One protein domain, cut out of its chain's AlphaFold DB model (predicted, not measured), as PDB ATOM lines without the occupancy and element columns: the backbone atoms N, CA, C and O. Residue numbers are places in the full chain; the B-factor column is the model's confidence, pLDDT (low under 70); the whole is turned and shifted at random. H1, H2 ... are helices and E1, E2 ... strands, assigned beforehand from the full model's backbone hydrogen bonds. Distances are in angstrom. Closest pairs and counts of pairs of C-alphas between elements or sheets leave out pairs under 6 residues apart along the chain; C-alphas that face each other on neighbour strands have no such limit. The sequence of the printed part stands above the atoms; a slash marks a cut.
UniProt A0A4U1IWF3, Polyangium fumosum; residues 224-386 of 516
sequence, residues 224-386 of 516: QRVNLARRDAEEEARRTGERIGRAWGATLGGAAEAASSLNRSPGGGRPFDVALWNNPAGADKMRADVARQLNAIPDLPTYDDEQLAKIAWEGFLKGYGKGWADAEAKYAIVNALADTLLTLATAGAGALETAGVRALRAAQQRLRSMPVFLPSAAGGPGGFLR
ATOM      1  N   GLN A 224      -8.075   7.326  31.095       93.31
ATOM      2  CA  GLN A 224      -9.027   7.094  30.010       93.31
ATOM      3  C   GLN A 224      -8.575   7.759  28.703       93.31
ATOM      4  O   GLN A 224      -8.644   7.138  27.640       93.31
ATOM      5  N   ARG A 225      -8.049   8.989  28.770       93.88
ATOM      6  CA  ARG A 225      -7.527   9.717  27.604       93.88
ATOM      7  C   ARG A 225      -6.287   9.046  27.011       93.88
ATOM      8  O   ARG A 225      -6.186   8.945  25.790       93.88
ATOM      9  N   VAL A 226      -5.357   8.585  27.848       93.56
ATOM     10  CA  VAL A 226      -4.156   7.859  27.392       93.56
ATOM     11  C   VAL A 226      -4.542   6.517  26.765       93.56
ATOM     12  O   VAL A 226      -4.051   6.176  25.691       93.56
ATOM     13  N   ASN A 227      -5.475   5.788  27.380       92.19
ATOM     14  CA  ASN A 227      -5.960   4.514  26.857       92.19
ATOM     15  C   ASN A 227      -6.706   4.671  25.528       92.19
ATOM     16  O   ASN A 227      -6.542   3.829  24.646       92.19
ATOM     17  N   LEU A 228      -7.480   5.746  25.357       92.69
ATOM     18  CA  LEU A 228      -8.121   6.066  24.083       92.69
ATOM     19  C   LEU A 228      -7.081   6.372  22.998       92.69
ATOM     20  O   LEU A 228      -7.116   5.749  21.944       92.69
ATOM     21  N   ALA A 229      -6.102   7.234  23.292       92.12
ATOM     22  CA  ALA A 229      -5.036   7.564  22.345       92.12
ATOM     23  C   ALA A 229      -4.221   6.327  21.924       92.12
ATOM     24  O   ALA A 229      -3.882   6.182  20.751       92.12
ATOM     25  N   ARG A 230      -3.950   5.400  22.857       94.94
ATOM     26  CA  ARG A 230      -3.300   4.120  22.540       94.94
ATOM     27  C   ARG A 230      -4.156   3.268  21.601       94.94
ATOM     28  O   ARG A 230      -3.638   2.773  20.609       94.94
ATOM     29  N   ARG A 231      -5.458   3.123  21.875       94.00
ATOM     30  CA  ARG A 231      -6.378   2.355  21.013       94.00
ATOM     31  C   ARG A 231      -6.483   2.945  19.607       94.00
ATOM     32  O   ARG A 231      -6.488   2.186  18.642       94.00
ATOM     33  N   ASP A 232      -6.531   4.269  19.498       94.19
ATOM     34  CA  ASP A 232      -6.567   4.962  18.210       94.19
ATOM     35  C   ASP A 232      -5.275   4.706  17.416       94.19
ATOM     36  O   ASP A 232      -5.339   4.376  16.232       94.19
ATOM     37  N   ALA A 233      -4.111   4.761  18.075       94.19
ATOM     38  CA  ALA A 233      -2.823   4.446  17.456       94.19
ATOM     39  C   ALA A 233      -2.731   2.975  17.005       94.19
ATOM     40  O   ALA A 233      -2.275   2.692  15.896       94.19
ATOM     41  N   GLU A 234      -3.204   2.032  17.824       96.25
ATOM     42  CA  GLU A 234      -3.281   0.609  17.471       96.25
ATOM     43  C   GLU A 234      -4.198   0.370  16.259       96.25
ATOM     44  O   GLU A 234      -3.877  -0.414  15.361       96.25
ATOM     45  N   GLU A 235      -5.349   1.041  16.203       96.12
ATOM     46  CA  GLU A 235      -6.280   0.914  15.084       96.12
ATOM     47  C   GLU A 235      -5.739   1.563  13.802       96.12
ATOM     48  O   GLU A 235      -5.863   0.983  12.717       96.12
ATOM     49  N   GLU A 236      -5.083   2.718  13.904       95.25
ATOM     50  CA  GLU A 236      -4.395   3.354  12.781       95.25
ATOM     51  C   GLU A 236      -3.256   2.479  12.245       95.25
ATOM     52  O   GLU A 236      -3.133   2.311  11.025       95.25
ATOM     53  N   ALA A 237      -2.469   1.870  13.137       94.12
ATOM     54  CA  ALA A 237      -1.416   0.931  12.772       94.12
ATOM     55  C   ALA A 237      -1.983  -0.258  11.988       94.12
ATOM     56  O   ALA A 237      -1.513  -0.573  10.891       94.12
ATOM     57  N   ARG A 238      -3.080  -0.844  12.480       96.19
ATOM     58  CA  ARG A 238      -3.788  -1.948  11.818       96.19
ATOM     59  C   ARG A 238      -4.301  -1.560  10.432       96.19
ATOM     60  O   ARG A 238      -4.036  -2.265   9.459       96.19
ATOM     61  N   ARG A 239      -5.007  -0.427  10.318       95.50
ATOM     62  CA  ARG A 239      -5.557   0.076   9.043       95.50
ATOM     63  C   ARG A 239      -4.450   0.393   8.037       95.50
ATOM     64  O   ARG A 239      -4.602   0.109   6.847       95.50
ATOM     65  N   THR A 240      -3.344   0.967   8.506       93.44
ATOM     66  CA  THR A 240      -2.168   1.271   7.682       93.44
ATOM     67  C   THR A 240      -1.525  -0.007   7.164       93.44
ATOM     68  O   THR A 240      -1.320  -0.122   5.955       93.44
ATOM     69  N   GLY A 241      -1.308  -0.987   8.045       92.69
ATOM     70  CA  GLY A 241      -0.865  -2.329   7.688       92.69
ATOM     71  C   GLY A 241      -1.731  -2.945   6.595       92.69
ATOM     72  O   GLY A 241      -1.235  -3.255   5.516       92.69
ATOM     73  N   GLU A 242      -3.045  -3.031   6.817       95.00
ATOM     74  CA  GLU A 242      -3.988  -3.614   5.852       95.00
ATOM     75  C   GLU A 242      -3.975  -2.910   4.488       95.00
ATOM     76  O   GLU A 242      -4.021  -3.562   3.443       95.00
ATOM     77  N   ARG A 243      -3.905  -1.574   4.472       94.81
ATOM     78  CA  ARG A 243      -3.829  -0.793   3.229       94.81
ATOM     79  C   ARG A 243      -2.552  -1.107   2.448       94.81
ATOM     80  O   ARG A 243      -2.618  -1.286   1.234       94.81
ATOM     81  N   ILE A 244      -1.416  -1.191   3.137       92.06
ATOM     82  CA  ILE A 244      -0.112  -1.509   2.540       92.06
ATOM     83  C   ILE A 244      -0.098  -2.957   2.044       92.06
ATOM     84  O   ILE A 244       0.304  -3.198   0.909       92.06
ATOM     85  N   GLY A 245      -0.633  -3.897   2.828       91.31
ATOM     86  CA  GLY A 245      -0.794  -5.298   2.435       91.31
ATOM     87  C   GLY A 245      -1.611  -5.462   1.153       91.31
ATOM     88  O   GLY A 245      -1.181  -6.165   0.240       91.31
ATOM     89  N   ARG A 246      -2.739  -4.745   1.024       92.50
ATOM     90  CA  ARG A 246      -3.551  -4.740  -0.207       92.50
ATOM     91  C   ARG A 246      -2.785  -4.195  -1.412       92.50
ATOM     92  O   ARG A 246      -2.842  -4.784  -2.488       92.50
ATOM     93  N   ALA A 247      -2.055  -3.093  -1.235       90.44
ATOM     94  CA  ALA A 247      -1.246  -2.503  -2.302       90.44
ATOM     95  C   ALA A 247      -0.121  -3.450  -2.760       90.44
ATOM     96  O   ALA A 247       0.098  -3.619  -3.961       90.44
ATOM     97  N   TRP A 248       0.538  -4.127  -1.817       90.75
ATOM     98  CA  TRP A 248       1.521  -5.173  -2.101       90.75
ATOM     99  C   TRP A 248       0.900  -6.351  -2.853       90.75
ATOM    100  O   TRP A 248       1.425  -6.759  -3.888       90.75
ATOM    101  N   GLY A 249      -0.238  -6.860  -2.379       88.19
ATOM    102  CA  GLY A 249      -0.960  -7.963  -3.013       88.19
ATOM    103  C   GLY A 249      -1.359  -7.656  -4.455       88.19
ATOM    104  O   GLY A 249      -1.126  -8.480  -5.338       88.19
ATOM    105  N   ALA A 250      -1.887  -6.455  -4.710       88.19
ATOM    106  CA  ALA A 250      -2.247  -6.003  -6.051       88.19
ATOM    107  C   ALA A 250      -1.020  -5.882  -6.971       88.19
ATOM    108  O   ALA A 250      -1.043  -6.360  -8.104       88.19
ATOM    109  N   THR A 251       0.070  -5.298  -6.467       87.00
ATOM    110  CA  THR A 251       1.289  -5.066  -7.259       87.00
ATOM    111  C   THR A 251       1.997  -6.376  -7.600       87.00
ATOM    112  O   THR A 251       2.313  -6.631  -8.762       87.00
ATOM    113  N   LEU A 252       2.199  -7.248  -6.608       84.94
ATOM    114  CA  LEU A 252       2.823  -8.557  -6.805       84.94
ATOM    115  C   LEU A 252       1.929  -9.505  -7.614       84.94
ATOM    116  O   LEU A 252       2.441 -10.297  -8.400       84.94
ATOM    117  N   GLY A 253       0.605  -9.423  -7.444       83.06
ATOM    118  CA  GLY A 253      -0.361 -10.166  -8.254       83.06
ATOM    119  C   GLY A 253      -0.250  -9.815  -9.736       83.06
ATOM    120  O   GLY A 253      -0.034 -10.708 -10.553       83.06
ATOM    121  N   GLY A 254      -0.284  -8.521 -10.067       81.19
ATOM    122  CA  GLY A 254      -0.128  -8.054 -11.447       81.19
ATOM    123  C   GLY A 254       1.230  -8.421 -12.053       81.19
ATOM    124  O   GLY A 254       1.300  -8.831 -13.211       81.19
ATOM    125  N   ALA A 255       2.309  -8.354 -11.268       75.88
ATOM    126  CA  ALA A 255       3.637  -8.741 -11.739       75.88
ATOM    127  C   ALA A 255       3.759 -10.259 -11.989       75.88
ATOM    128  O   ALA A 255       4.339 -10.677 -12.992       75.88
ATOM    129  N   ALA A 256       3.175 -11.095 -11.123       75.81
ATOM    130  CA  ALA A 256       3.147 -12.546 -11.309       75.81
ATOM    131  C   ALA A 256       2.291 -12.962 -12.519       75.81
ATOM    132  O   ALA A 256       2.671 -13.870 -13.264       75.81
ATOM    133  N   GLU A 257       1.163 -12.288 -12.758       80.56
ATOM    134  CA  GLU A 257       0.341 -12.482 -13.958       80.56
ATOM    135  C   GLU A 257       1.073 -12.041 -15.228       80.56
ATOM    136  O   GLU A 257       1.031 -12.757 -16.232       80.56
ATOM    137  N   ALA A 258       1.806 -10.925 -15.181       75.25
ATOM    138  CA  ALA A 258       2.653 -10.483 -16.284       75.25
ATOM    139  C   ALA A 258       3.744 -11.521 -16.589       75.25
ATOM    140  O   ALA A 258       3.855 -11.968 -17.729       75.25
ATOM    141  N   ALA A 259       4.476 -11.991 -15.575       74.88
ATOM    142  CA  ALA A 259       5.479 -13.048 -15.728       74.88
ATOM    143  C   ALA A 259       4.875 -14.349 -16.291       74.88
ATOM    144  O   ALA A 259       5.430 -14.975 -17.193       74.88
ATOM    145  N   SER A 260       3.687 -14.728 -15.817       78.31
ATOM    146  CA  SER A 260       2.975 -15.914 -16.306       78.31
ATOM    147  C   SER A 260       2.490 -15.758 -17.749       78.31
ATOM    148  O   SER A 260       2.460 -16.738 -18.490       78.31
ATOM    149  N   SER A 261       2.104 -14.546 -18.153       77.06
ATOM    150  CA  SER A 261       1.692 -14.233 -19.527       77.06
ATOM    151  C   SER A 261       2.874 -14.306 -20.489       77.06
ATOM    152  O   SER A 261       2.723 -14.800 -21.604       77.06
ATOM    153  N   LEU A 262       4.068 -13.911 -20.033       71.00
ATOM    154  CA  LEU A 262       5.310 -14.080 -20.791       71.00
ATOM    155  C   LEU A 262       5.635 -15.563 -21.024       71.00
ATOM    156  O   LEU A 262       6.001 -15.934 -22.138       71.00
ATOM    157  N   ASN A 263       5.416 -16.424 -20.025       71.12
ATOM    158  CA  ASN A 263       5.621 -17.871 -20.164       71.12
ATOM    159  C   ASN A 263       4.556 -18.577 -21.023       71.12
ATOM    160  O   ASN A 263       4.831 -19.642 -21.569       71.12
ATOM    161  N   ARG A 264       3.343 -18.018 -21.148       71.81
ATOM    162  CA  ARG A 264       2.216 -18.635 -21.878       71.81
ATOM    163  C   ARG A 264       2.152 -18.298 -23.371       71.81
ATOM    164  O   ARG A 264       1.217 -18.737 -24.036       71.81
ATOM    165  N   SER A 265       3.101 -17.525 -23.901       64.50
ATOM    166  CA  SER A 265       3.039 -17.074 -25.293       64.50
ATOM    167  C   SER A 265       2.999 -18.270 -26.275       64.50
ATOM    168  O   SER A 265       3.821 -19.181 -26.134       64.50
ATOM    169  N   PRO A 266       2.081 -18.312 -27.269       50.88
ATOM    170  CA  PRO A 266       1.636 -19.545 -27.949       50.88
ATOM    171  C   PRO A 266       2.641 -20.173 -28.931       50.88
ATOM    172  O   PRO A 266       2.285 -21.028 -29.734       50.88
ATOM    173  N   GLY A 267       3.899 -19.739 -28.901       57.09
ATOM    174  CA  GLY A 267       4.913 -20.073 -29.898       57.09
ATOM    175  C   GLY A 267       5.867 -21.201 -29.520       57.09
ATOM    176  O   GLY A 267       6.911 -21.286 -30.157       57.09
ATOM    177  N   GLY A 268       5.565 -22.002 -28.488       46.91
ATOM    178  CA  GLY A 268       6.265 -23.254 -28.172       46.91
ATOM    179  C   GLY A 268       7.776 -23.222 -28.432       46.91
ATOM    180  O   GLY A 268       8.254 -23.891 -29.340       46.91
ATOM    181  N   GLY A 269       8.524 -22.438 -27.651       45.72
ATOM    182  CA  GLY A 269       9.980 -22.588 -27.589       45.72
ATOM    183  C   GLY A 269      10.837 -21.568 -28.335       45.72
ATOM    184  O   GLY A 269      12.023 -21.830 -28.499       45.72
ATOM    185  N   ARG A 270      10.328 -20.390 -28.723       56.00
ATOM    186  CA  ARG A 270      11.242 -19.237 -28.810       56.00
ATOM    187  C   ARG A 270      11.442 -18.702 -27.399       56.00
ATOM    188  O   ARG A 270      10.469 -18.205 -26.826       56.00
ATOM    189  N   PRO A 271      12.637 -18.861 -26.810       69.38
ATOM    190  CA  PRO A 271      12.848 -18.386 -25.465       69.38
ATOM    191  C   PRO A 271      12.684 -16.852 -25.484       69.38
ATOM    192  O   PRO A 271      12.906 -16.168 -26.488       69.38
ATOM    193  N   PHE A 272      12.089 -16.330 -24.416       71.94
ATOM    194  CA  PHE A 272      11.692 -14.926 -24.275       71.94
ATOM    195  C   PHE A 272      12.869 -13.951 -24.476       71.94
ATOM    196  O   PHE A 272      12.694 -12.833 -24.964       71.94
ATOM    197  N   ASP A 273      14.079 -14.416 -24.182       70.88
ATOM    198  CA  ASP A 273      15.348 -13.787 -24.536       70.88
ATOM    199  C   ASP A 273      15.445 -13.453 -26.038       70.88
ATOM    200  O   ASP A 273      15.731 -12.310 -26.378       70.88
ATOM    201  N   VAL A 274      15.105 -14.366 -26.952       77.19
ATOM    202  CA  VAL A 274      15.181 -14.139 -28.407       77.19
ATOM    203  C   VAL A 274      14.209 -13.045 -28.858       77.19
ATOM    204  O   VAL A 274      14.528 -12.252 -29.745       77.19
ATOM    205  N   ALA A 275      13.021 -12.959 -28.253       76.00
ATOM    206  CA  ALA A 275      12.065 -11.895 -28.561       76.00
ATOM    207  C   ALA A 275      12.567 -10.521 -28.084       76.00
ATOM    208  O   ALA A 275      12.441  -9.533 -28.808       76.00
ATOM    209  N   LEU A 276      13.180 -10.464 -26.897       79.94
ATOM    210  CA  LEU A 276      13.773  -9.237 -26.363       79.94
ATOM    211  C   LEU A 276      15.000  -8.783 -27.161       79.94
ATOM    212  O   LEU A 276      15.182  -7.582 -27.357       79.94
ATOM    213  N   TRP A 277      15.811  -9.720 -27.653       79.75
ATOM    214  CA  TRP A 277      16.984  -9.416 -28.477       79.75
ATOM    215  C   TRP A 277      16.613  -8.755 -29.807       79.75
ATOM    216  O   TRP A 277      17.295  -7.836 -30.249       79.75
ATOM    217  N   ASN A 278      15.503  -9.171 -30.420       85.44
ATOM    218  CA  ASN A 278      15.059  -8.627 -31.705       85.44
ATOM    219  C   ASN A 278      14.284  -7.299 -31.585       85.44
ATOM    220  O   ASN A 278      13.980  -6.680 -32.602       85.44
ATOM    221  N   ASN A 279      13.943  -6.850 -30.370       86.38
ATOM    222  CA  ASN A 279      13.198  -5.609 -30.147       86.38
ATOM    223  C   ASN A 279      13.730  -4.832 -28.924       86.38
ATOM    224  O   ASN A 279      13.109  -4.848 -27.854       86.38
ATOM    225  N   PRO A 280      14.853  -4.103 -29.069       84.94
ATOM    226  CA  PRO A 280      15.472  -3.376 -27.960       84.94
ATOM    227  C   PRO A 280      14.561  -2.288 -27.369       84.94
ATOM    228  O   PRO A 280      14.569  -2.077 -26.156       84.94
ATOM    229  N   ALA A 281      13.727  -1.636 -28.189       86.31
ATOM    230  CA  ALA A 281      12.757  -0.644 -27.717       86.31
ATOM    231  C   ALA A 281      11.651  -1.287 -26.861       86.31
ATOM    232  O   ALA A 281      11.280  -0.760 -25.811       86.31
ATOM    233  N   GLY A 282      11.156  -2.458 -27.273       87.19
ATOM    234  CA  GLY A 282      10.209  -3.253 -26.491       87.19
ATOM    235  C   GLY A 282      10.803  -3.720 -25.161       87.19
ATOM    236  O   GLY A 282      10.140  -3.626 -24.128       87.19
ATOM    237  N   ALA A 283      12.067  -4.151 -25.169       85.69
ATOM    238  CA  ALA A 283      12.787  -4.536 -23.960       85.69
ATOM    239  C   ALA A 283      12.947  -3.363 -22.982       85.69
ATOM    240  O   ALA A 283      12.714  -3.525 -21.785       85.69
ATOM    241  N   ASP A 284      13.298  -2.170 -23.473       86.12
ATOM    242  CA  ASP A 284      13.446  -0.992 -22.614       86.12
ATOM    243  C   ASP A 284      12.109  -0.532 -22.020       86.12
ATOM    244  O   ASP A 284      12.030  -0.258 -20.821       86.12
ATOM    245  N   LYS A 285      11.034  -0.551 -22.822       87.56
ATOM    246  CA  LYS A 285       9.673  -0.295 -22.334       87.56
ATOM    247  C   LYS A 285       9.287  -1.284 -21.236       87.56
ATOM    248  O   LYS A 285       8.818  -0.866 -20.184       87.56
ATOM    249  N   MET A 286       9.538  -2.577 -21.435       85.31
ATOM    250  CA  MET A 286       9.239  -3.596 -20.429       85.31
ATOM    251  C   MET A 286      10.033  -3.380 -19.134       85.31
ATOM    252  O   MET A 286       9.459  -3.456 -18.051       85.31
ATOM    253  N   ARG A 287      11.327  -3.042 -19.221       88.81
ATOM    254  CA  ARG A 287      12.144  -2.689 -18.045       88.81
ATOM    255  C   ARG A 287      11.579  -1.479 -17.308       88.81
ATOM    256  O   ARG A 287      11.483  -1.511 -16.084       88.81
ATOM    257  N   ALA A 288      11.177  -0.437 -18.036       87.06
ATOM    258  CA  ALA A 288      10.551   0.743 -17.454       87.06
ATOM    259  C   ALA A 288       9.204   0.407 -16.792       87.06
ATOM    260  O   ALA A 288       8.915   0.915 -15.712       87.06
ATOM    261  N   ASP A 289       8.394  -0.458 -17.399       85.50
ATOM    262  CA  ASP A 289       7.099  -0.882 -16.862       85.50
ATOM    263  C   ASP A 289       7.271  -1.697 -15.571       85.50
ATOM    264  O   ASP A 289       6.621  -1.393 -14.568       85.50
ATOM    265  N   VAL A 290       8.212  -2.650 -15.550       86.31
ATOM    266  CA  VAL A 290       8.580  -3.395 -14.334       86.31
ATOM    267  C   VAL A 290       9.110  -2.439 -13.269       86.31
ATOM    268  O   VAL A 290       8.653  -2.481 -12.131       86.31
ATOM    269  N   ALA A 291      10.001  -1.508 -13.620       88.00
ATOM    270  CA  ALA A 291      10.501  -0.505 -12.681       88.00
ATOM    271  C   ALA A 291       9.371   0.347 -12.074       88.00
ATOM    272  O   ALA A 291       9.380   0.610 -10.872       88.00
ATOM    273  N   ARG A 292       8.377   0.757 -12.878       88.25
ATOM    274  CA  ARG A 292       7.197   1.488 -12.387       88.25
ATOM    275  C   ARG A 292       6.368   0.642 -11.423       88.25
ATOM    276  O   ARG A 292       5.987   1.157 -10.377       88.25
ATOM    277  N   GLN A 293       6.139  -0.637 -11.727       86.44
ATOM    278  CA  GLN A 293       5.435  -1.551 -10.818       86.44
ATOM    279  C   GLN A 293       6.191  -1.722  -9.495       86.44
ATOM    280  O   GLN A 293       5.604  -1.586  -8.429       86.44
ATOM    281  N   LEU A 294       7.508  -1.931  -9.544       86.19
ATOM    282  CA  LEU A 294       8.338  -2.066  -8.347       86.19
ATOM    283  C   LEU A 294       8.364  -0.797  -7.491       86.19
ATOM    284  O   LEU A 294       8.332  -0.869  -6.264       86.19
ATOM    285  N   ASN A 295       8.382   0.376  -8.121       88.31
ATOM    286  CA  ASN A 295       8.322   1.651  -7.409       88.31
ATOM    287  C   ASN A 295       6.936   1.951  -6.823       88.31
ATOM    288  O   ASN A 295       6.853   2.686  -5.843       88.31
ATOM    289  N   ALA A 296       5.866   1.363  -7.367       89.06
ATOM    290  CA  ALA A 296       4.517   1.497  -6.820       89.06
ATOM    291  C   ALA A 296       4.315   0.719  -5.508       89.06
ATOM    292  O   ALA A 296       3.352   0.982  -4.789       89.06
ATOM    293  N   ILE A 297       5.221  -0.207  -5.169       87.25
ATOM    294  CA  ILE A 297       5.201  -0.926  -3.894       87.25
ATOM    295  C   ILE A 297       5.441   0.089  -2.762       87.25
ATOM    296  O   ILE A 297       6.524   0.678  -2.724       87.25
ATOM    297  N   PRO A 298       4.478   0.330  -1.852       88.06
ATOM    298  CA  PRO A 298       4.657   1.283  -0.760       88.06
ATOM    299  C   PRO A 298       5.693   0.782   0.250       88.06
ATOM    300  O   PRO A 298       5.826  -0.426   0.469       88.06
ATOM    301  N   ASP A 299       6.404   1.721   0.879       85.75
ATOM    302  CA  ASP A 299       7.307   1.412   1.987       85.75
ATOM    303  C   ASP A 299       6.529   0.805   3.159       85.75
ATOM    304  O   ASP A 299       5.381   1.175   3.427       85.75
ATOM    305  N   LEU A 300       7.156  -0.149   3.850       83.06
ATOM    306  CA  LEU A 300       6.584  -0.713   5.065       83.06
ATOM    307  C   LEU A 300       6.591   0.359   6.165       83.06
ATOM    308  O   LEU A 300       7.582   1.080   6.307       83.06
ATOM    309  N   PRO A 301       5.502   0.477   6.940       81.88
ATOM    310  CA  PRO A 301       5.421   1.477   7.984       81.88
ATOM    311  C   PRO A 301       6.418   1.121   9.093       81.88
ATOM    312  O   PRO A 301       6.513  -0.035   9.508       81.88
ATOM    313  N   THR A 302       7.171   2.110   9.564       84.19
ATOM    314  CA  THR A 302       8.077   1.959  10.704       84.19
ATOM    315  C   THR A 302       7.412   2.533  11.946       84.19
ATOM    316  O   THR A 302       6.976   3.682  11.920       84.19
ATOM    317  N   TYR A 303       7.362   1.752  13.022       86.19
ATOM    318  CA  TYR A 303       6.895   2.198  14.333       86.19
ATOM    319  C   TYR A 303       8.050   2.082  15.324       86.19
ATOM    320  O   TYR A 303       8.765   1.080  15.305       86.19
ATOM    321  N   ASP A 304       8.217   3.095  16.175       87.94
ATOM    322  CA  ASP A 304       9.169   3.041  17.295       87.94
ATOM    323  C   ASP A 304       8.664   2.108  18.408       87.94
ATOM    324  O   ASP A 304       9.448   1.508  19.137       87.94
ATOM    325  N   ASP A 305       7.339   1.969  18.512       91.00
ATOM    326  CA  ASP A 305       6.668   1.064  19.435       91.00
ATOM    327  C   ASP A 305       6.535  -0.342  18.820       91.00
ATOM    328  O   ASP A 305       5.937  -0.531  17.754       91.00
ATOM    329  N   GLU A 306       7.094  -1.339  19.508       90.50
ATOM    330  CA  GLU A 306       7.111  -2.739  19.072       90.50
ATOM    331  C   GLU A 306       5.700  -3.344  18.964       90.50
ATOM    332  O   GLU A 306       5.421  -4.145  18.065       90.50
ATOM    333  N   GLN A 307       4.775  -2.938  19.837       92.88
ATOM    334  CA  GLN A 307       3.400  -3.424  19.825       92.88
ATOM    335  C   GLN A 307       2.642  -2.869  18.611       92.88
ATOM    336  O   GLN A 307       1.957  -3.624  17.915       92.88
ATOM    337  N   LEU A 308       2.805  -1.579  18.299       92.38
ATOM    338  CA  LEU A 308       2.230  -0.976  17.091       92.38
ATOM    339  C   LEU A 308       2.814  -1.592  15.818       92.38
ATOM    340  O   LEU A 308       2.064  -1.889  14.884       92.38
ATOM    341  N   ALA A 309       4.123  -1.858  15.799       88.88
ATOM    342  CA  ALA A 309       4.781  -2.562  14.704       88.88
ATOM    343  C   ALA A 309       4.165  -3.951  14.464       88.88
ATOM    344  O   ALA A 309       3.846  -4.300  13.323       88.88
ATOM    345  N   LYS A 310       3.932  -4.718  15.536       91.50
ATOM    346  CA  LYS A 310       3.278  -6.030  15.465       91.50
ATOM    347  C   LYS A 310       1.845  -5.931  14.931       91.50
ATOM    348  O   LYS A 310       1.469  -6.696  14.047       91.50
ATOM    349  N   ILE A 311       1.060  -4.963  15.406       92.88
ATOM    350  CA  ILE A 311      -0.330  -4.765  14.965       92.88
ATOM    351  C   ILE A 311      -0.398  -4.350  13.489       92.88
ATOM    352  O   ILE A 311      -1.239  -4.849  12.736       92.88
ATOM    353  N   ALA A 312       0.494  -3.463  13.046       92.19
ATOM    354  CA  ALA A 312       0.594  -3.096  11.639       92.19
ATOM    355  C   ALA A 312       1.017  -4.281  10.767       92.19
ATOM    356  O   ALA A 312       0.509  -4.435   9.658       92.19
ATOM    357  N   TRP A 313       1.900  -5.145  11.264       89.06
ATOM    358  CA  TRP A 313       2.300  -6.362  10.566       89.06
ATOM    359  C   TRP A 313       1.149  -7.365  10.407       89.06
ATOM    360  O   TRP A 313       0.907  -7.872   9.312       89.06
ATOM    361  N   GLU A 314       0.384  -7.615  11.468       91.44
ATOM    362  CA  GLU A 314      -0.816  -8.459  11.399       91.44
ATOM    363  C   GLU A 314      -1.851  -7.873  10.428       91.44
ATOM    364  O   GLU A 314      -2.413  -8.591   9.593       91.44
ATOM    365  N   GLY A 315      -2.038  -6.549  10.468       93.12
ATOM    366  CA  GLY A 315      -2.830  -5.818   9.483       93.12
ATOM    367  C   GLY A 315      -2.313  -6.029   8.058       93.12
ATOM    368  O   GLY A 315      -3.095  -6.332   7.161       93.12
ATOM    369  N   PHE A 316      -1.000  -5.940   7.840       93.06
ATOM    370  CA  PHE A 316      -0.366  -6.181   6.543       93.06
ATOM    371  C   PHE A 316      -0.665  -7.580   6.006       93.06
ATOM    372  O   PHE A 316      -1.153  -7.701   4.882       93.06
ATOM    373  N   LEU A 317      -0.450  -8.625   6.808       89.25
ATOM    374  CA  LEU A 317      -0.726 -10.004   6.397       89.25
ATOM    375  C   LEU A 317      -2.204 -10.211   6.050       89.25
ATOM    376  O   LEU A 317      -2.524 -10.834   5.034       89.25
ATOM    377  N   LYS A 318      -3.107  -9.635   6.852       91.75
ATOM    378  CA  LYS A 318      -4.549  -9.668   6.593       91.75
ATOM    379  C   LYS A 318      -4.917  -8.934   5.303       91.75
ATOM    380  O   LYS A 318      -5.698  -9.451   4.510       91.75
ATOM    381  N   GLY A 319      -4.342  -7.756   5.068       90.12
ATOM    382  CA  GLY A 319      -4.551  -6.980   3.845       90.12
ATOM    383  C   GLY A 319      -3.997  -7.664   2.595       90.12
ATOM    384  O   GLY A 319      -4.593  -7.557   1.528       90.12
ATOM    385  N   TYR A 320      -2.885  -8.387   2.730       91.06
ATOM    386  CA  TYR A 320      -2.282  -9.165   1.651       91.06
ATOM    387  C   TYR A 320      -3.142 -10.382   1.257       91.06
ATOM    388  O   TYR A 320      -3.185 -10.771   0.091       91.06
ATOM    389  N   GLY A 321      -3.852 -10.982   2.218       87.75
ATOM    390  CA  GLY A 321      -4.915 -11.968   1.985       87.75
ATOM    391  C   GLY A 321      -4.463 -13.379   1.583       87.75
ATOM    392  O   GLY A 321      -5.274 -14.299   1.634       87.75
ATOM    393  N   LYS A 322      -3.190 -13.582   1.211       83.88
ATOM    394  CA  LYS A 322      -2.634 -14.895   0.807       83.88
ATOM    395  C   LYS A 322      -1.512 -15.428   1.713       83.88
ATOM    396  O   LYS A 322      -0.905 -16.449   1.407       83.88
ATOM    397  N   GLY A 323      -1.256 -14.755   2.837       82.69
ATOM    398  CA  GLY A 323      -0.195 -15.115   3.785       82.69
ATOM    399  C   GLY A 323       1.219 -14.757   3.309       82.69
ATOM    400  O   GLY A 323       1.435 -14.349   2.169       82.69
ATOM    401  N   TRP A 324       2.198 -14.893   4.209       77.69
ATOM    402  CA  TRP A 324       3.583 -14.469   3.964       77.69
ATOM    403  C   TRP A 324       4.305 -15.307   2.901       77.69
ATOM    404  O   TRP A 324       5.010 -14.750   2.067       77.69
ATOM    405  N   ALA A 325       4.081 -16.623   2.870       75.88
ATOM    406  CA  ALA A 325       4.732 -17.511   1.905       75.88
ATOM    407  C   ALA A 325       4.406 -17.147   0.442       75.88
ATOM    408  O   ALA A 325       5.279 -17.198  -0.421       75.88
ATOM    409  N   ASP A 326       3.169 -16.722   0.154       82.38
ATOM    410  CA  ASP A 326       2.787 -16.238  -1.180       82.38
ATOM    411  C   ASP A 326       3.447 -14.886  -1.506       82.38
ATOM    412  O   ASP A 326       3.868 -14.672  -2.643       82.38
ATOM    413  N   ALA A 327       3.587 -13.993  -0.518       77.56
ATOM    414  CA  ALA A 327       4.309 -12.730  -0.686       77.56
ATOM    415  C   ALA A 327       5.784 -12.968  -1.021       77.56
ATOM    416  O   ALA A 327       6.306 -12.377  -1.966       77.56
ATOM    417  N   GLU A 328       6.433 -13.876  -0.293       81.38
ATOM    418  CA  GLU A 328       7.825 -14.255  -0.508       81.38
ATOM    419  C   GLU A 328       8.031 -14.909  -1.880       81.38
ATOM    420  O   GLU A 328       8.919 -14.499  -2.631       81.38
ATOM    421  N   ALA A 329       7.163 -15.852  -2.262       79.69
ATOM    422  CA  ALA A 329       7.224 -16.508  -3.565       79.69
ATOM    423  C   ALA A 329       7.076 -15.509  -4.721       79.69
ATOM    424  O   ALA A 329       7.874 -15.512  -5.661       79.69
ATOM    425  N   LYS A 330       6.094 -14.601  -4.654       82.44
ATOM    426  CA  LYS A 330       5.915 -13.579  -5.696       82.44
ATOM    427  C   LYS A 330       7.050 -12.570  -5.714       82.44
ATOM    428  O   LYS A 330       7.483 -12.174  -6.793       82.44
ATOM    429  N   TYR A 331       7.566 -12.180  -4.553       81.56
ATOM    430  CA  TYR A 331       8.736 -11.315  -4.474       81.56
ATOM    431  C   TYR A 331       9.962 -11.962  -5.132       81.56
ATOM    432  O   TYR A 331      10.669 -11.300  -5.893       81.56
ATOM    433  N   ALA A 332      10.188 -13.260  -4.909       82.06
ATOM    434  CA  ALA A 332      11.259 -14.011  -5.558       82.06
ATOM    435  C   ALA A 332      11.091 -14.052  -7.087       82.06
ATOM    436  O   ALA A 332      12.049 -13.774  -7.806       82.06
ATOM    437  N   ILE A 333       9.874 -14.308  -7.586       82.25
ATOM    438  CA  ILE A 333       9.560 -14.284  -9.029       82.25
ATOM    439  C   ILE A 333       9.867 -12.909  -9.631       82.25
ATOM    440  O   ILE A 333      10.507 -12.805 -10.677       82.25
ATOM    441  N   VAL A 334       9.439 -11.845  -8.957       81.44
ATOM    442  CA  VAL A 334       9.639 -10.467  -9.408       81.44
ATOM    443  C   VAL A 334      11.121 -10.083  -9.417       81.44
ATOM    444  O   VAL A 334      11.587  -9.470 -10.378       81.44
ATOM    445  N   ASN A 335      11.884 -10.472  -8.393       82.94
ATOM    446  CA  ASN A 335      13.331 -10.256  -8.372       82.94
ATOM    447  C   ASN A 335      14.044 -11.039  -9.475       82.94
ATOM    448  O   ASN A 335      14.883 -10.467 -10.162       82.94
ATOM    449  N   ALA A 336      13.678 -12.306  -9.685       84.06
ATOM    450  CA  ALA A 336      14.246 -13.128 -10.749       84.06
ATOM    451  C   ALA A 336      13.965 -12.532 -12.138       84.06
ATOM    452  O   ALA A 336      14.855 -12.499 -12.992       84.06
ATOM    453  N   LEU A 337      12.758 -11.999 -12.359       84.62
ATOM    454  CA  LEU A 337      12.412 -11.280 -13.585       84.62
ATOM    455  C   LEU A 337      13.271 -10.020 -13.761       84.62
ATOM    456  O   LEU A 337      13.805  -9.793 -14.847       84.62
ATOM    457  N   ALA A 338      13.433  -9.217 -12.707       85.94
ATOM    458  CA  ALA A 338      14.259  -8.011 -12.745       85.94
ATOM    459  C   ALA A 338      15.734  -8.332 -13.044       85.94
ATOM    460  O   ALA A 338      16.323  -7.703 -13.924       85.94
ATOM    461  N   ASP A 339      16.304  -9.341 -12.378       86.62
ATOM    462  CA  ASP A 339      17.676  -9.799 -12.616       86.62
ATOM    463  C   ASP A 339      17.846 -10.295 -14.061       86.62
ATOM    464  O   ASP A 339      18.754  -9.850 -14.759       86.62
ATOM    465  N   THR A 340      16.910 -11.107 -14.568       85.12
ATOM    466  CA  THR A 340      16.932 -11.593 -15.962       85.12
ATOM    467  C   THR A 340      16.911 -10.436 -16.969       85.12
ATOM    468  O   THR A 340      17.704 -10.401 -17.912       85.12
ATOM    469  N   LEU A 341      16.035  -9.446 -16.761       85.81
ATOM    470  CA  LEU A 341      15.927  -8.269 -17.631       85.81
ATOM    471  C   LEU A 341      17.191  -7.396 -17.619       85.81
ATOM    472  O   LEU A 341      17.508  -6.778 -18.645       85.81
ATOM    473  N   LEU A 342      17.894  -7.336 -16.483       86.94
ATOM    474  CA  LEU A 342      19.170  -6.637 -16.339       86.94
ATOM    475  C   LEU A 342      20.318  -7.406 -17.007       86.94
ATOM    476  O   LEU A 342      21.095  -6.792 -17.735       86.94
ATOM    477  N   THR A 343      20.399  -8.729 -16.845       86.44
ATOM    478  CA  THR A 343      21.427  -9.565 -17.495       86.44
ATOM    479  C   THR A 343      21.326  -9.501 -19.018       86.44
ATOM    480  O   THR A 343      22.334  -9.334 -19.708       86.44
ATOM    481  N   LEU A 344      20.106  -9.532 -19.563       82.50
ATOM    482  CA  LEU A 344      19.880  -9.367 -21.001       82.50
ATOM    483  C   LEU A 344      20.300  -7.981 -21.514       82.50
ATOM    484  O   LEU A 344      20.616  -7.837 -22.690       82.50
ATOM    485  N   ALA A 345      20.323  -6.954 -20.658       81.00
ATOM    486  CA  ALA A 345      20.805  -5.627 -21.044       81.00
ATOM    487  C   ALA A 345      22.329  -5.586 -21.207       81.00
ATOM    488  O   ALA A 345      22.836  -4.869 -22.063       81.00
ATOM    489  N   THR A 346      23.055  -6.353 -20.391       78.38
ATOM    490  CA  THR A 346      24.524  -6.364 -20.388       78.38
ATOM    491  C   THR A 346      25.139  -7.210 -21.503       78.38
ATOM    492  O   THR A 346      26.297  -6.999 -21.841       78.38
ATOM    493  N   ALA A 347      24.379  -8.141 -22.088       74.50
ATOM    494  CA  ALA A 347      24.864  -9.041 -23.138       74.50
ATOM    495  C   ALA A 347      24.852  -8.430 -24.558       74.50
ATOM    496  O   ALA A 347      25.407  -9.020 -25.481       74.50
ATOM    497  N   GLY A 348      24.230  -7.261 -24.752       70.06
ATOM    498  CA  GLY A 348      24.211  -6.566 -26.042       70.06
ATOM    499  C   GLY A 348      25.513  -5.803 -26.308       70.06
ATOM    500  O   GLY A 348      25.969  -5.031 -25.463       70.06
ATOM    501  N   ALA A 349      26.102  -5.993 -27.492       45.84
ATOM    502  CA  ALA A 349      27.308  -5.302 -27.945       45.84
ATOM    503  C   ALA A 349      27.044  -3.793 -28.130       45.84
ATOM    504  O   ALA A 349      26.642  -3.340 -29.197       45.84
ATOM    505  N   GLY A 350      27.219  -3.025 -27.056       58.94
ATOM    506  CA  GLY A 350      26.962  -1.584 -27.018       58.94
ATOM    507  C   GLY A 350      26.165  -1.206 -25.777       58.94
ATOM    508  O   GLY A 350      25.016  -0.788 -25.880       58.94
ATOM    509  N   ALA A 351      26.761  -1.390 -24.596       56.00
ATOM    510  CA  ALA A 351      26.138  -1.133 -23.297       56.00
ATOM    511  C   ALA A 351      25.953   0.377 -23.032       56.00
ATOM    512  O   ALA A 351      26.569   0.958 -22.142       56.00
ATOM    513  N   LEU A 352      25.098   1.030 -23.815       69.69
ATOM    514  CA  LEU A 352      24.517   2.311 -23.442       69.69
ATOM    515  C   LEU A 352      23.481   2.049 -22.350       69.69
ATOM    516  O   LEU A 352      22.538   1.279 -22.529       69.69
ATOM    517  N   GLU A 353      23.675   2.679 -21.193       81.75
ATOM    518  CA  GLU A 353      22.776   2.537 -20.055       81.75
ATOM    519  C   GLU A 353      21.429   3.221 -20.355       81.75
ATOM    520  O   GLU A 353      21.241   4.433 -20.161       81.75
ATOM    521  N   THR A 354      20.476   2.448 -20.875       87.69
ATOM    522  CA  THR A 354      19.150   2.964 -21.222       87.69
ATOM    523  C   THR A 354      18.390   3.436 -19.981       87.69
ATOM    524  O   THR A 354      18.687   3.061 -18.838       87.69
ATOM    525  N   ALA A 355      17.395   4.300 -20.193       85.25
ATOM    526  CA  ALA A 355      16.565   4.817 -19.110       85.25
ATOM    527  C   ALA A 355      15.836   3.683 -18.369       85.25
ATOM    528  O   ALA A 355      15.777   3.705 -17.137       85.25
ATOM    529  N   GLY A 356      15.365   2.656 -19.090       85.75
ATOM    530  CA  GLY A 356      14.733   1.482 -18.491       85.75
ATOM    531  C   GLY A 356      15.674   0.678 -17.589       85.75
ATOM    532  O   GLY A 356      15.267   0.279 -16.500       85.75
ATOM    533  N   VAL A 357      16.945   0.491 -17.972       87.88
ATOM    534  CA  VAL A 357      17.946  -0.211 -17.139       87.88
ATOM    535  C   VAL A 357      18.230   0.555 -15.845       87.88
ATOM    536  O   VAL A 357      18.228  -0.045 -14.768       87.88
ATOM    537  N   ARG A 358      18.418   1.879 -15.928       87.88
ATOM    538  CA  ARG A 358      18.622   2.732 -14.743       87.88
ATOM    539  C   ARG A 358      17.422   2.700 -13.806       87.88
ATOM    540  O   ARG A 358      17.594   2.508 -12.604       87.88
ATOM    541  N   ALA A 359      16.218   2.842 -14.356       85.62
ATOM    542  CA  ALA A 359      14.984   2.804 -13.581       85.62
ATOM    543  C   ALA A 359      14.800   1.449 -12.881       85.62
ATOM    544  O   ALA A 359      14.493   1.414 -11.690       85.62
ATOM    545  N   LEU A 360      15.036   0.341 -13.593       90.25
ATOM    546  CA  LEU A 360      14.888  -1.006 -13.044       90.25
ATOM    547  C   LEU A 360      15.907  -1.284 -11.937       90.25
ATOM    548  O   LEU A 360      15.527  -1.765 -10.871       90.25
ATOM    549  N   ARG A 361      17.178  -0.915 -12.137       90.44
ATOM    550  CA  ARG A 361      18.221  -1.071 -11.115       90.44
ATOM    551  C   ARG A 361      17.914  -0.248  -9.863       90.44
ATOM    552  O   ARG A 361      18.051  -0.764  -8.756       90.44
ATOM    553  N   ALA A 362      17.458   0.996 -10.020       85.25
ATOM    554  CA  ALA A 362      17.060   1.843  -8.896       85.25
ATOM    555  C   ALA A 362      15.870   1.247  -8.121       85.25
ATOM    556  O   ALA A 362      15.907   1.176  -6.893       85.25
ATOM    557  N   ALA A 363      14.849   0.759  -8.833       86.81
ATOM    558  CA  ALA A 363      13.681   0.133  -8.220       86.81
ATOM    559  C   ALA A 363      14.047  -1.161  -7.472       86.81
ATOM    560  O   ALA A 363      13.608  -1.387  -6.343       86.81
ATOM    561  N   GLN A 364      14.918  -1.983  -8.060       88.56
ATOM    562  CA  GLN A 364      15.405  -3.206  -7.432       88.56
ATOM    563  C   GLN A 364      16.279  -2.913  -6.208       88.56
ATOM    564  O   GLN A 364      16.159  -3.581  -5.182       88.56
ATOM    565  N   GLN A 365      17.133  -1.889  -6.274       88.12
ATOM    566  CA  GLN A 365      17.937  -1.462  -5.132       88.12
ATOM    567  C   GLN A 365      17.054  -0.955  -3.987       88.12
ATOM    568  O   GLN A 365      17.305  -1.313  -2.837       88.12
ATOM    569  N   ARG A 366      15.993  -0.194  -4.292       87.75
ATOM    570  CA  ARG A 366      14.991   0.226  -3.305       87.75
ATOM    571  C   ARG A 366      14.355  -0.983  -2.624       87.75
ATOM    572  O   ARG A 366      14.398  -1.060  -1.400       87.75
ATOM    573  N   LEU A 367      13.855  -1.951  -3.393       84.19
ATOM    574  CA  LEU A 367      13.249  -3.175  -2.853       84.19
ATOM    575  C   LEU A 367      14.218  -3.983  -1.990       84.19
ATOM    576  O   LEU A 367      13.868  -4.396  -0.892       84.19
ATOM    577  N   ARG A 368      15.467  -4.148  -2.436       82.69
ATOM    578  CA  ARG A 368      16.509  -4.834  -1.657       82.69
ATOM    579  C   ARG A 368      16.885  -4.084  -0.373       82.69
ATOM    580  O   ARG A 368      17.370  -4.717   0.562       82.69
ATOM    581  N   SER A 369      16.687  -2.766  -0.337       81.88
ATOM    582  CA  SER A 369      16.939  -1.918   0.834       81.88
ATOM    583  C   SER A 369      15.745  -1.779   1.779       81.88
ATOM    584  O   SER A 369      15.920  -1.272   2.889       81.88
ATOM    585  N   MET A 370      14.549  -2.220   1.370       78.75
ATOM    586  CA  MET A 370      13.394  -2.234   2.260       78.75
ATOM    587  C   MET A 370      13.669  -3.190   3.428       78.75
ATOM    588  O   MET A 370      14.173  -4.296   3.211       78.75
ATOM    589  N   PRO A 371      13.366  -2.781   4.672       70.12
ATOM    590  CA  PRO A 371      13.508  -3.662   5.820       70.12
ATOM    591  C   PRO A 371      12.601  -4.880   5.627       70.12
ATOM    592  O   PRO A 371      11.398  -4.732   5.428       70.12
ATOM    593  N   VAL A 372      13.175  -6.082   5.678       61.97
ATOM    594  CA  VAL A 372      12.398  -7.324   5.626       61.97
ATOM    595  C   VAL A 372      12.084  -7.716   7.063       61.97
ATOM    596  O   VAL A 372      12.987  -7.837   7.895       61.97
ATOM    597  N   PHE A 373      10.799  -7.879   7.368       58.50
ATOM    598  CA  PHE A 373      10.373  -8.452   8.637       58.50
ATOM    599  C   PHE A 373      10.679  -9.948   8.619       58.50
ATOM    600  O   PHE A 373      10.185 -10.670   7.755       58.50
ATOM    601  N   LEU A 374      11.504 -10.411   9.556       49.59
ATOM    602  CA  LEU A 374      11.767 -11.832   9.741       49.59
ATOM    603  C   LEU A 374      10.940 -12.302  10.942       49.59
ATOM    604  O   LEU A 374      11.314 -12.008  12.083       49.59
ATOM    605  N   PRO A 375       9.797 -12.983  10.720       45.25
ATOM    606  CA  PRO A 375       9.059 -13.590  11.816       45.25
ATOM    607  C   PRO A 375       9.962 -14.624  12.492       45.25
ATOM    608  O   PRO A 375      10.572 -15.461  11.826       45.25
ATOM    609  N   SER A 376      10.077 -14.557  13.817       43.88
ATOM    610  CA  SER A 376      10.863 -15.538  14.561       43.88
ATOM    611  C   SER A 376      10.168 -16.898  14.465       43.88
ATOM    612  O   SER A 376       9.000 -17.026  14.836       43.88
ATOM    613  N   ALA A 377      10.868 -17.922  13.969       37.34
ATOM    614  CA  ALA A 377      10.309 -19.261  13.739       37.34
ATOM    615  C   ALA A 377       9.795 -19.956  15.021       37.34
ATOM    616  O   ALA A 377       9.098 -20.961  14.937       37.34
ATOM    617  N   ALA A 378      10.109 -19.416  16.205       38.22
ATOM    618  CA  ALA A 378       9.755 -19.974  17.510       38.22
ATOM    619  C   ALA A 378       8.566 -19.274  18.208       38.22
ATOM    620  O   ALA A 378       8.419 -19.387  19.421       38.22
ATOM    621  N   GLY A 379       7.735 -18.510  17.486       35.12
ATOM    622  CA  GLY A 379       6.576 -17.825  18.085       35.12
ATOM    623  C   GLY A 379       6.925 -16.597  18.941       35.12
ATOM    624  O   GLY A 379       6.054 -16.051  19.616       35.12
ATOM    625  N   GLY A 380       8.180 -16.141  18.900       33.19
ATOM    626  CA  GLY A 380       8.604 -14.852  19.458       33.19
ATOM    627  C   GLY A 380       8.301 -13.677  18.514       33.19
ATOM    628  O   GLY A 380       8.080 -13.894  17.318       33.19
ATOM    629  N   PRO A 381       8.295 -12.427  19.014       39.66
ATOM    630  CA  PRO A 381       8.114 -11.250  18.169       39.66
ATOM    631  C   PRO A 381       9.224 -11.209  17.107       39.66
ATOM    632  O   PRO A 381      10.413 -11.275  17.417       39.66
ATOM    633  N   GLY A 382       8.832 -11.204  15.830       42.12
ATOM    634  CA  GLY A 382       9.769 -11.020  14.721       42.12
ATOM    635  C   GLY A 382      10.381  -9.621  14.748       42.12
ATOM    636  O   GLY A 382       9.771  -8.681  15.252       42.12
ATOM    637  N   GLY A 383      11.586  -9.482  14.202       39.88
ATOM    638  CA  GLY A 383      12.289  -8.205  14.097       39.88
ATOM    639  C   GLY A 383      12.410  -7.749  12.646       39.88
ATOM    640  O   GLY A 383      12.535  -8.563  11.728       39.88
ATOM    641  N   PHE A 384      12.420  -6.435  12.423       52.81
ATOM    642  CA  PHE A 384      12.809  -5.871  11.131       52.81
ATOM    643  C   PHE A 384      14.331  -5.907  11.011       52.81
ATOM    644  O   PHE A 384      15.033  -5.102  11.625       52.81
ATOM    645  N   LEU A 385      14.857  -6.818  10.196       38.56
ATOM    646  CA  LEU A 385      16.271  -6.797   9.845       38.56
ATOM    647  C   LEU A 385      16.450  -5.880   8.635       38.56
ATOM    648  O   LEU A 385      16.000  -6.162   7.521       38.56
ATOM    649  N   ARG A 386      17.130  -4.750   8.848       43.09
ATOM    650  CA  ARG A 386      17.666  -3.957   7.738       43.09
ATOM    651  C   ARG A 386      18.774  -4.779   7.088       43.09
ATOM    652  O   ARG A 386      19.803  -5.022   7.716       43.09
TER     653      ARG A 386
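What this domain is: This is residues 224 to 386 of the 516 residues of a protein of Polyangium fumosum (UniProt A0A4U1IWF3). A loose rod of helices is built along one long helix, H1: H4 packs along one part of it, and an up-and-down bundle of H3, H5 and H6, each running against the one before, packs through H3 and H5 on a later part. Short H2 lies at one end of the bundle, a small antiparallel hairpin of strands, E1 and E2, follows H6, and residues 224 to 229 and 264 to 270 stick out. The printed part has 163 residues, with H1 to H6 followed by E1 and E2, and is mostly helix. The radius of gyration of the C-alphas is 19.3 A, and the spans are 68 by 32 by 27 A.

How they stand to each other: H1, residues 224 to 263, touches H4, residues 306 to 320, with residues 233 to 249 alone, the same way at a steep tilt of 38 degrees; their closest C-alphas, Glu 242 and Gly 319, are 4.0 A apart. H2, residues 272 to 277, and H3, residues 280 to 296, only just touch, only at the corner, with 3 pairs of C-alphas within 8 A. H1 touches H3 with residues 251 to 255 alone, closest at C-alphas 251 and 293, 6.5 A. It touches H5, residues 323 to 346, closest at C-alphas 252 and 330, 6.0 A. H6, residues 355 to 369, forms a helical hairpin with H5 and touches H3, closest at C-alphas 288 and 356, 4.4 A. In the six helices every O i to N i+4 pair is within hydrogen-bond range. E1, residues 372 to 374, and E2, residues 383 to 385, are antiparallel, with N 374 and O 383 at 3.0 A.

Where its parts are: H1 begins at C-alpha 224 (-9.027, 7.094, 30.010) and is 57.9 A long; H3 is 24.3 A, H5 35.7 A. E2 ends at C-alpha 385 (16.271, -6.797, 9.845).

The domain as a whole: The farthest C-alphas, Gln 224 and Ala 349, are 69.5 A apart. The printed part has no cut and no long link. pLDDT is under 70 in residues 265 to 271, 349 to 352 and 372 to 386.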